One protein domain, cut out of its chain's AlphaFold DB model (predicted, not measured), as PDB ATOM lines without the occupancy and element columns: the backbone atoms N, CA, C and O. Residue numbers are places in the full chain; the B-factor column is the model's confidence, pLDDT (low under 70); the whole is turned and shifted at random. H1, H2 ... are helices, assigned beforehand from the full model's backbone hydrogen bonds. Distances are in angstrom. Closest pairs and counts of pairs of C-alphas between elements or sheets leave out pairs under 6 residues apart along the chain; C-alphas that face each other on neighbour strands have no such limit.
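AT A GLANCE: This is residues 44 to 106 of the 112 residues of an uncharacterized protein of Leisingera sp. NJS204 (UniProt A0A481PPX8). The longest helix, H1, makes one side, and on the other side H3 and H4 form a small helical hairpin with H2 set crosswise near H3; a long link loops between the sides, its residues 57 to 66 sticking out. The 63 printed residues hold four named helices, H1 to H4 in chain order, and no named strand: all helix. The whole is compact, radius of gyration of the C-alphas 12.1 A, spanning 29 by 28 by 19 A.

IN THESE COORDINATES: Find C-alpha 44 at (-53.228, 1.706, -29.030); H1 runs from there to residue 56, 18.2 A. H2 is residues 73 to 78, H3 81 to 86, and H4 90 to 98, 12.1 A, ending at (-47.261, -10.925, -16.475).

HOW THE PARTS SIT: H1 is apart from H2, H3 and H4. H3 and H4 touch, C-alphas 81 and 93 closest at 5.7 A, at a shallow tilt of 27 degrees, opposite ways. H2 and H3 are close but not clearly touching, C-alphas 76 and 82 closest at 4.9 A, about perpendicular at 83 degrees. In H1, H2, H3 and H4 every O i to N i+4 pair is within hydrogen-bond range.

THE WHOLE: The C-alphas of Gly 60 and Asp 78 are farthest apart, 32.5 A. The printed part has no cut; H1 to H2 is a long link. Residues 57 to 65 have pLDDT under 70.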
ATOM      1  N   ASP A  44     -51.805   1.703 -29.369       74.38
ATOM      2  CA  ASP A  44     -53.228   1.706 -29.030       74.38
ATOM      3  C   ASP A  44     -54.029   0.743 -29.907       74.38
ATOM      4  O   ASP A  44     -54.831  -0.038 -29.394       74.38
ATOM      5  N   GLY A  45     -53.744   0.698 -31.213       73.12
ATOM      6  CA  GLY A  45     -54.403  -0.246 -32.122       73.12
ATOM      7  C   GLY A  45     -54.176  -1.716 -31.742       73.12
ATOM      8  O   GLY A  45     -55.108  -2.522 -31.765       73.12
ATOM      9  N   VAL A  46     -52.953  -2.075 -31.335       76.31
ATOM     10  CA  VAL A  46     -52.623  -3.442 -30.889       76.31
ATOM     11  C   VAL A  46     -53.306  -3.747 -29.558       76.31
ATOM     12  O   VAL A  46     -53.860  -4.831 -29.377       76.31
ATOM     13  N   LEU A  47     -53.314  -2.787 -28.632       79.94
ATOM     14  CA  LEU A  47     -53.962  -2.941 -27.331       79.94
ATOM     15  C   LEU A  47     -55.481  -3.106 -27.455       79.94
ATOM     16  O   LEU A  47     -56.068  -3.935 -26.755       79.94
ATOM     17  N   GLU A  48     -56.120  -2.366 -28.359       79.94
ATOM     18  CA  GLU A  48     -57.556  -2.472 -28.598       79.94
ATOM     19  C   GLU A  48     -57.929  -3.835 -29.191       79.94
ATOM     20  O   GLU A  48     -58.832  -4.500 -28.676       79.94
ATOM     21  N   VAL A  49     -57.190  -4.301 -30.205       78.88
ATOM     22  CA  VAL A  49     -57.374  -5.648 -30.773       78.88
ATOM     23  C   VAL A  49     -57.170  -6.715 -29.700       78.88
ATOM     24  O   VAL A  49     -57.999  -7.614 -29.556       78.88
ATOM     25  N   ASN A  50     -56.128  -6.587 -28.877       81.56
ATOM     26  CA  ASN A  50     -55.862  -7.539 -27.804       81.56
ATOM     27  C   ASN A  50     -56.995  -7.593 -26.781       81.56
ATOM     28  O   ASN A  50     -57.395  -8.674 -26.347       81.56
ATOM     29  N   LYS A  51     -57.551  -6.436 -26.421       79.31
ATOM     30  CA  LYS A  51     -58.700  -6.331 -25.521       79.31
ATOM     31  C   LYS A  51     -59.953  -6.968 -26.120       79.31
ATOM     32  O   LYS A  51     -60.671  -7.678 -25.409       79.31
ATOM     33  N   GLN A  52     -60.216  -6.745 -27.408       78.50
ATOM     34  CA  GLN A  52     -61.335  -7.370 -28.118       78.50
ATOM     35  C   GLN A  52     -61.185  -8.896 -28.150       78.50
ATOM     36  O   GLN A  52     -62.103  -9.609 -27.748       78.50
ATOM     37  N   CYS A  53     -60.011  -9.402 -28.529       76.06
ATOM     38  CA  CYS A  53     -59.721 -10.833 -28.532       76.06
ATOM     39  C   CYS A  53     -59.811 -11.449 -27.129       76.06
ATOM     40  O   CYS A  53     -60.406 -12.511 -26.972       76.06
ATOM     41  N   ARG A  54     -59.300 -10.767 -26.095       74.69
ATOM     42  CA  ARG A  54     -59.416 -11.214 -24.697       74.69
ATOM     43  C   ARG A  54     -60.869 -11.348 -24.251       74.69
ATOM     44  O   ARG A  54     -61.200 -12.291 -23.548       74.69
ATOM     45  N   SER A  55     -61.724 -10.425 -24.685       72.81
ATOM     46  CA  SER A  55     -63.155 -10.430 -24.357       72.81
ATOM     47  C   SER A  55     -63.936 -11.497 -25.137       72.81
ATOM     48  O   SER A  55     -64.966 -11.970 -24.668       72.81
ATOM     49  N   ALA A  56     -63.464 -11.855 -26.334       72.88
ATOM     50  CA  ALA A  56     -64.084 -12.847 -27.213       72.88
ATOM     51  C   ALA A  56     -63.630 -14.292 -26.934       72.88
ATOM     52  O   ALA A  56     -64.309 -15.235 -27.337       72.88
ATOM     53  N   ASN A  57     -62.482 -14.478 -26.276       68.25
ATOM     54  CA  ASN A  57     -61.935 -15.795 -25.971       68.25
ATOM     55  C   ASN A  57     -62.671 -16.456 -24.799       68.25
ATOM     56  O   ASN A  57     -62.857 -15.861 -23.739       68.25
ATOM     57  N   ASP A  58     -63.026 -17.732 -24.969       65.75
ATOM     58  CA  ASP A  58     -63.558 -18.545 -23.878       65.75
ATOM     59  C   ASP A  58     -62.441 -18.825 -22.846       65.75
ATOM     60  O   ASP A  58     -61.379 -19.345 -23.218       65.75
ATOM     61  N   PRO A  59     -62.643 -18.513 -21.552       62.34
ATOM     62  CA  PRO A  59     -61.617 -18.677 -20.520       62.34
ATOM     63  C   PRO A  59     -61.183 -20.141 -20.310       62.34
ATOM     64  O   PRO A  59     -60.140 -20.392 -19.701       62.34
ATOM     65  N   GLY A  60     -61.957 -21.111 -20.811       58.62
ATOM     66  CA  GLY A  60     -61.702 -22.545 -20.712       58.62
ATOM     67  C   GLY A  60     -61.089 -23.196 -21.956       58.62
ATOM     68  O   GLY A  60     -60.871 -24.411 -21.934       58.62
ATOM     69  N   TRP A  61     -60.803 -22.455 -23.033       57.50
ATOM     70  CA  TRP A  61     -60.337 -23.062 -24.284       57.50
ATOM     71  C   TRP A  61     -58.883 -23.569 -24.188       57.50
ATOM     72  O   TRP A  61     -57.951 -22.813 -23.927       57.50
ATOM     73  N   LYS A  62     -58.696 -24.881 -24.405       58.50
ATOM     74  CA  LYS A  62     -57.410 -25.606 -24.328       58.50
ATOM     75  C   LYS A  62     -57.035 -26.312 -25.645       58.50
ATOM     76  O   LYS A  62     -56.645 -27.476 -25.624       58.50
ATOM     77  N   GLY A  63     -57.241 -25.666 -26.794       59.31
ATOM     78  CA  GLY A  63     -56.787 -26.211 -28.085       59.31
ATOM     79  C   GLY A  63     -55.257 -26.166 -28.238       59.31
ATOM     80  O   GLY A  63     -54.612 -25.331 -27.613       59.31
ATOM     81  N   ASP A  64     -54.691 -27.033 -29.091       60.62
ATOM     82  CA  ASP A  64     -53.235 -27.182 -29.324       60.62
ATOM     83  C   ASP A  64     -52.529 -25.926 -29.874       60.62
ATOM     84  O   ASP A  64     -51.314 -25.789 -29.756       60.62
ATOM     85  N   VAL A  65     -53.271 -24.988 -30.466       66.62
ATOM     86  CA  VAL A  65     -52.736 -23.726 -31.000       66.62
ATOM     87  C   VAL A  65     -53.534 -22.573 -30.416       66.62
ATOM     88  O   VAL A  65     -54.620 -22.243 -30.891       66.62
ATOM     89  N   HIS A  66     -52.995 -21.979 -29.353       72.00
ATOM     90  CA  HIS A  66     -53.596 -20.834 -28.686       72.00
ATOM     91  C   HIS A  66     -52.664 -19.629 -28.759       72.00
ATOM     92  O   HIS A  66     -51.507 -19.690 -28.336       72.00
ATOM     93  N   LEU A  67     -53.179 -18.519 -29.286       76.06
ATOM     94  CA  LEU A  67     -52.464 -17.252 -29.308       76.06
ATOM     95  C   LEU A  67     -52.539 -16.617 -27.910       76.06
ATOM     96  O   LEU A  67     -53.599 -16.171 -27.482       76.06
ATOM     97  N   VAL A  68     -51.413 -16.603 -27.191       77.12
ATOM     98  CA  VAL A  68     -51.345 -16.162 -25.781       77.12
ATOM     99  C   VAL A  68     -51.149 -14.652 -25.619       77.12
ATOM    100  O   VAL A  68     -51.608 -14.061 -24.638       77.12
ATOM    101  N   ALA A  69     -50.484 -14.021 -26.581       81.00
ATOM    102  CA  ALA A  69     -50.201 -12.595 -26.598       81.00
ATOM    103  C   ALA A  69     -49.942 -12.132 -28.035       81.00
ATOM    104  O   ALA A  69     -49.460 -12.911 -28.859       81.00
ATOM    105  N   ALA A  70     -50.228 -10.865 -28.310       82.56
ATOM    106  CA  ALA A  70     -49.730 -10.185 -29.496       82.56
ATOM    107  C   ALA A  70     -49.010  -8.916 -29.044       82.56
ATOM    108  O   ALA A  70     -49.577  -8.069 -28.348       82.56
ATOM    109  N   VAL A  71     -47.734  -8.832 -29.402       83.38
ATOM    110  CA  VAL A  71     -46.819  -7.777 -28.969       83.38
ATOM    111  C   VAL A  71     -46.478  -6.921 -30.189       83.38
ATOM    112  O   VAL A  71     -46.272  -7.480 -31.268       83.38
ATOM    113  N   PRO A  72     -46.425  -5.587 -30.053       80.31
ATOM    114  CA  PRO A  72     -45.936  -4.718 -31.112       80.31
ATOM    115  C   PRO A  72     -44.528  -5.116 -31.563       80.31
ATOM    116  O   PRO A  72     -43.670  -5.412 -30.733       80.31
ATOM    117  N   ASP A  73     -44.286  -5.064 -32.873       79.94
ATOM    118  CA  ASP A  73     -43.012  -5.429 -33.512       79.94
ATOM    119  C   ASP A  73     -41.798  -4.799 -32.819       79.94
ATOM    120  O   ASP A  73     -40.851  -5.478 -32.430       79.94
ATOM    121  N   HIS A  74     -41.877  -3.502 -32.550       76.75
ATOM    122  CA  HIS A  74     -40.787  -2.801 -31.902       76.75
ATOM    123  C   HIS A  74     -40.512  -3.272 -30.475       76.75
ATOM    124  O   HIS A  74     -39.356  -3.396 -30.106       76.75
ATOM    125  N   LEU A  75     -41.539  -3.562 -29.669       81.19
ATOM    126  CA  LEU A  75     -41.327  -4.099 -28.324       81.19
ATOM    127  C   LEU A  75     -40.772  -5.516 -28.389       81.19
ATOM    128  O   LEU A  75     -39.983  -5.890 -27.531       81.19
ATOM    129  N   PHE A  76     -41.139  -6.295 -29.403       82.38
ATOM    130  CA  PHE A  76     -40.601  -7.634 -29.592       82.38
ATOM    131  C   PHE A  76     -39.084  -7.629 -29.843       82.38
ATOM    132  O   PHE A  76     -38.394  -8.514 -29.339       82.38
ATOM    133  N   TYR A  77     -38.566  -6.637 -30.576       80.62
ATOM    134  CA  TYR A  77     -37.127  -6.498 -30.837       80.62
ATOM    135  C   TYR A  77     -36.379  -5.661 -29.791       80.62
ATOM    136  O   TYR A  77     -35.234  -5.975 -29.477       80.62
ATOM    137  N   ASP A  78     -37.004  -4.615 -29.243       81.62
ATOM    138  CA  ASP A  78     -36.371  -3.706 -28.277       81.62
ATOM    139  C   ASP A  78     -36.379  -4.292 -26.854       81.62
ATOM    140  O   ASP A  78     -35.504  -3.982 -26.042       81.62
ATOM    141  N   SER A  79     -37.350  -5.154 -26.529       73.94
ATOM    142  CA  SER A  79     -37.351  -5.921 -25.283       73.94
ATOM    143  C   SER A  79     -36.834  -7.330 -25.555       73.94
ATOM    144  O   SER A  79     -37.222  -7.968 -26.530       73.94
ATOM    145  N   ALA A  80     -35.986  -7.857 -24.667       84.00
ATOM    146  CA  ALA A  80     -35.373  -9.186 -24.797       84.00
ATOM    147  C   ALA A  80     -36.385 -10.357 -24.897       84.00
ATOM    148  O   ALA A  80     -35.987 -11.521 -24.959       84.00
ATOM    149  N   VAL A  81     -37.694 -10.077 -24.912       84.19
ATOM    150  CA  VAL A  81     -38.774 -11.047 -25.094       84.19
ATOM    151  C   VAL A  81     -38.673 -11.784 -26.429       84.19
ATOM    152  O   VAL A  81     -38.944 -12.983 -26.459       84.19
ATOM    153  N   GLY A  82     -38.257 -11.117 -27.514       83.31
ATOM    154  CA  GLY A  82     -38.137 -11.760 -28.822       83.31
ATOM    155  C   GLY A  82     -37.011 -12.785 -28.872       83.31
ATOM    156  O   GLY A  82     -37.205 -13.911 -29.336       83.31
ATOM    157  N   GLU A  83     -35.856 -12.438 -28.301       87.06
ATOM    158  CA  GLU A  83     -34.734 -13.364 -28.135       87.06
ATOM    159  C   GLU A  83     -35.108 -14.530 -27.213       87.06
ATOM    160  O   GLU A  83     -34.895 -15.691 -27.569       87.06
ATOM    161  N   ALA A  84     -35.734 -14.237 -26.068       85.50
ATOM    162  CA  ALA A  84     -36.197 -15.244 -25.118       85.50
ATOM    163  C   ALA A  84     -37.194 -16.227 -25.754       85.50
ATOM    164  O   ALA A  84     -37.103 -17.435 -25.529       85.50
ATOM    165  N   ALA A  85     -38.111 -15.736 -26.594       84.06
ATOM    166  CA  ALA A  85     -39.043 -16.575 -27.339       84.06
ATOM    167  C   ALA A  85     -38.317 -17.484 -28.346       84.06
ATOM    168  O   ALA A  85     -38.640 -18.669 -28.438       84.06
ATOM    169  N   ALA A  86     -37.314 -16.961 -29.060       86.38
ATOM    170  CA  ALA A  86     -36.544 -17.717 -30.049       86.38
ATOM    171  C   ALA A  86     -35.708 -18.850 -29.432       86.38
ATOM    172  O   ALA A  86     -35.555 -19.905 -30.048       86.38
ATOM    173  N   VAL A  87     -35.191 -18.664 -28.212       91.69
ATOM    174  CA  VAL A  87     -34.437 -19.699 -27.477       91.69
ATOM    175  C   VAL A  87     -35.316 -20.579 -26.579       91.69
ATOM    176  O   VAL A  87     -34.792 -21.375 -25.803       91.69
ATOM    177  N   HIS A  88     -36.643 -20.461 -26.685       87.25
ATOM    178  CA  HIS A  88     -37.615 -21.196 -25.869       87.25
ATOM    179  C   HIS A  88     -37.487 -20.961 -24.350       87.25
ATOM    180  O   HIS A  88     -37.863 -21.824 -23.550       87.25
ATOM    181  N   ASP A  89     -37.019 -19.786 -23.915       89.62
ATOM    182  CA  ASP A  89     -37.082 -19.377 -22.507       89.62
ATOM    183  C   ASP A  89     -38.504 -18.923 -22.153       89.62
ATOM    184  O   ASP A  89     -38.826 -17.741 -21.997       89.62
ATOM    185  N   HIS A  90     -39.390 -19.907 -22.022       85.31
ATOM    186  CA  HIS A  90     -40.795 -19.667 -21.716       85.31
ATOM    187  C   HIS A  90     -40.972 -18.971 -20.360       85.31
ATOM    188  O   HIS A  90     -41.937 -18.237 -20.172       85.31
ATOM    189  N   LYS A  91     -40.044 -19.153 -19.411       87.69
ATOM    190  CA  LYS A  91     -40.145 -18.548 -18.079       87.69
ATOM    191  C   LYS A  91     -39.947 -17.038 -18.145       87.69
ATOM    192  O   LYS A  91     -40.711 -16.304 -17.522       87.69
ATOM    193  N   PHE A  92     -38.943 -16.578 -18.891       87.50
ATOM    194  CA  PHE A  92     -38.727 -15.149 -19.093       87.50
ATOM    195  C   PHE A  92     -39.922 -14.505 -19.799       87.50
ATOM    196  O   PHE A  92     -40.439 -13.498 -19.324       87.50
ATOM    197  N   VAL A  93     -40.406 -15.125 -20.881       85.12
ATOM    198  CA  VAL A  93     -41.543 -14.605 -21.655       85.12
ATOM    199  C   VAL A  93     -42.803 -14.493 -20.793       85.12
ATOM    200  O   VAL A  93     -43.480 -13.470 -20.828       85.12
ATOM    201  N   LEU A  94     -43.098 -15.504 -19.970       86.06
ATOM    202  CA  LEU A  94     -44.236 -15.470 -19.049       86.06
ATOM    203  C   LEU A  94     -44.092 -14.374 -17.990       86.06
ATOM    204  O   LEU A  94     -45.053 -13.655 -17.726       86.06
ATOM    205  N   ASN A  95     -42.905 -14.213 -17.401       88.00
ATOM    206  CA  ASN A  95     -42.658 -13.139 -16.439       88.00
ATOM    207  C   ASN A  95     -42.833 -11.763 -17.083       88.00
ATOM    208  O   ASN A  95     -43.501 -10.911 -16.507       88.00
ATOM    209  N   TRP A  96     -42.289 -11.572 -18.286       88.50
ATOM    210  CA  TRP A  96     -42.419 -10.329 -19.035       88.50
ATOM    211  C   TRP A  96     -43.885 -10.025 -19.354       88.50
ATOM    212  O   TRP A  96     -44.339  -8.923 -19.085       88.50
ATOM    213  N   LEU A  97     -44.655 -11.007 -19.839       86.06
ATOM    214  CA  LEU A  97     -46.085 -10.847 -20.139       86.06
ATOM    215  C   LEU A  97     -46.953 -10.614 -18.898       86.06
ATOM    216  O   LEU A  97     -48.028 -10.032 -19.011       86.06
ATOM    217  N   ASN A  98     -46.539 -11.107 -17.733       85.94
ATOM    218  CA  ASN A  98     -47.261 -10.925 -16.475       85.94
ATOM    219  C   ASN A  98     -46.840  -9.642 -15.728       85.94
ATOM    220  O   ASN A  98     -47.446  -9.329 -14.702       85.94
ATOM    221  N   ASP A  99     -45.846  -8.901 -16.228       86.62
ATOM    222  CA  ASP A  99     -45.438  -7.606 -15.684       86.62
ATOM    223  C   ASP A  99     -46.564  -6.566 -15.838       86.62
ATOM    224  O   ASP A  99     -47.298  -6.569 -16.830       86.62
ATOM    225  N   GLY A 100     -46.709  -5.668 -14.859       79.69
ATOM    226  CA  GLY A 100     -47.741  -4.633 -14.841       79.69
ATOM    227  C   GLY A 100     -47.728  -3.750 -16.088       79.69
ATOM    228  O   GLY A 100     -48.801  -3.407 -16.586       79.69
ATOM    229  N   ASP A 101     -46.551  -3.480 -16.652       82.62
ATOM    230  CA  ASP A 101     -46.419  -2.631 -17.842       82.62
ATOM    231  C   ASP A 101     -46.774  -3.366 -19.149       82.62
ATOM    232  O   ASP A 101     -47.204  -2.750 -20.123       82.62
ATOM    233  N   ASN A 102     -46.675  -4.700 -19.167       83.00
ATOM    234  CA  ASN A 102     -46.805  -5.515 -20.385       83.00
ATOM    235  C   ASN A 102     -48.050  -6.417 -20.391       83.00
ATOM    236  O   ASN A 102     -48.403  -7.002 -21.419       83.00
ATOM    237  N   HIS A 103     -48.766  -6.518 -19.268       83.12
ATOM    238  CA  HIS A 103     -49.942  -7.381 -19.128       83.12
ATOM    239  C   HIS A 103     -51.065  -7.064 -20.128       83.12
ATOM    240  O   HIS A 103     -51.930  -7.913 -20.386       83.12
ATOM    241  N   ALA A 104     -51.069  -5.848 -20.677       83.12
ATOM    242  CA  ALA A 104     -52.011  -5.389 -21.686       83.12
ATOM    243  C   ALA A 104     -51.834  -6.121 -23.032       83.12
ATOM    244  O   ALA A 104     -52.803  -6.273 -23.774       83.12
ATOM    245  N   PHE A 105     -50.649  -6.679 -23.306       83.88
ATOM    246  CA  PHE A 105     -50.375  -7.457 -24.521       83.88
ATOM    247  C   PHE A 105     -50.929  -8.888 -24.486       83.88
ATOM    248  O   PHE A 105     -50.959  -9.579 -25.506       83.88
ATOM    249  N   ARG A 106     -51.393  -9.353 -23.318       84.69
ATOM    250  CA  ARG A 106     -51.978 -10.690 -23.168       84.69
ATOM    251  C   ARG A 106     -53.359 -10.765 -23.810       84.69
ATOM    252  O   ARG A 106     -54.200  -9.882 -23.637       84.69
TER     253      ARG A 106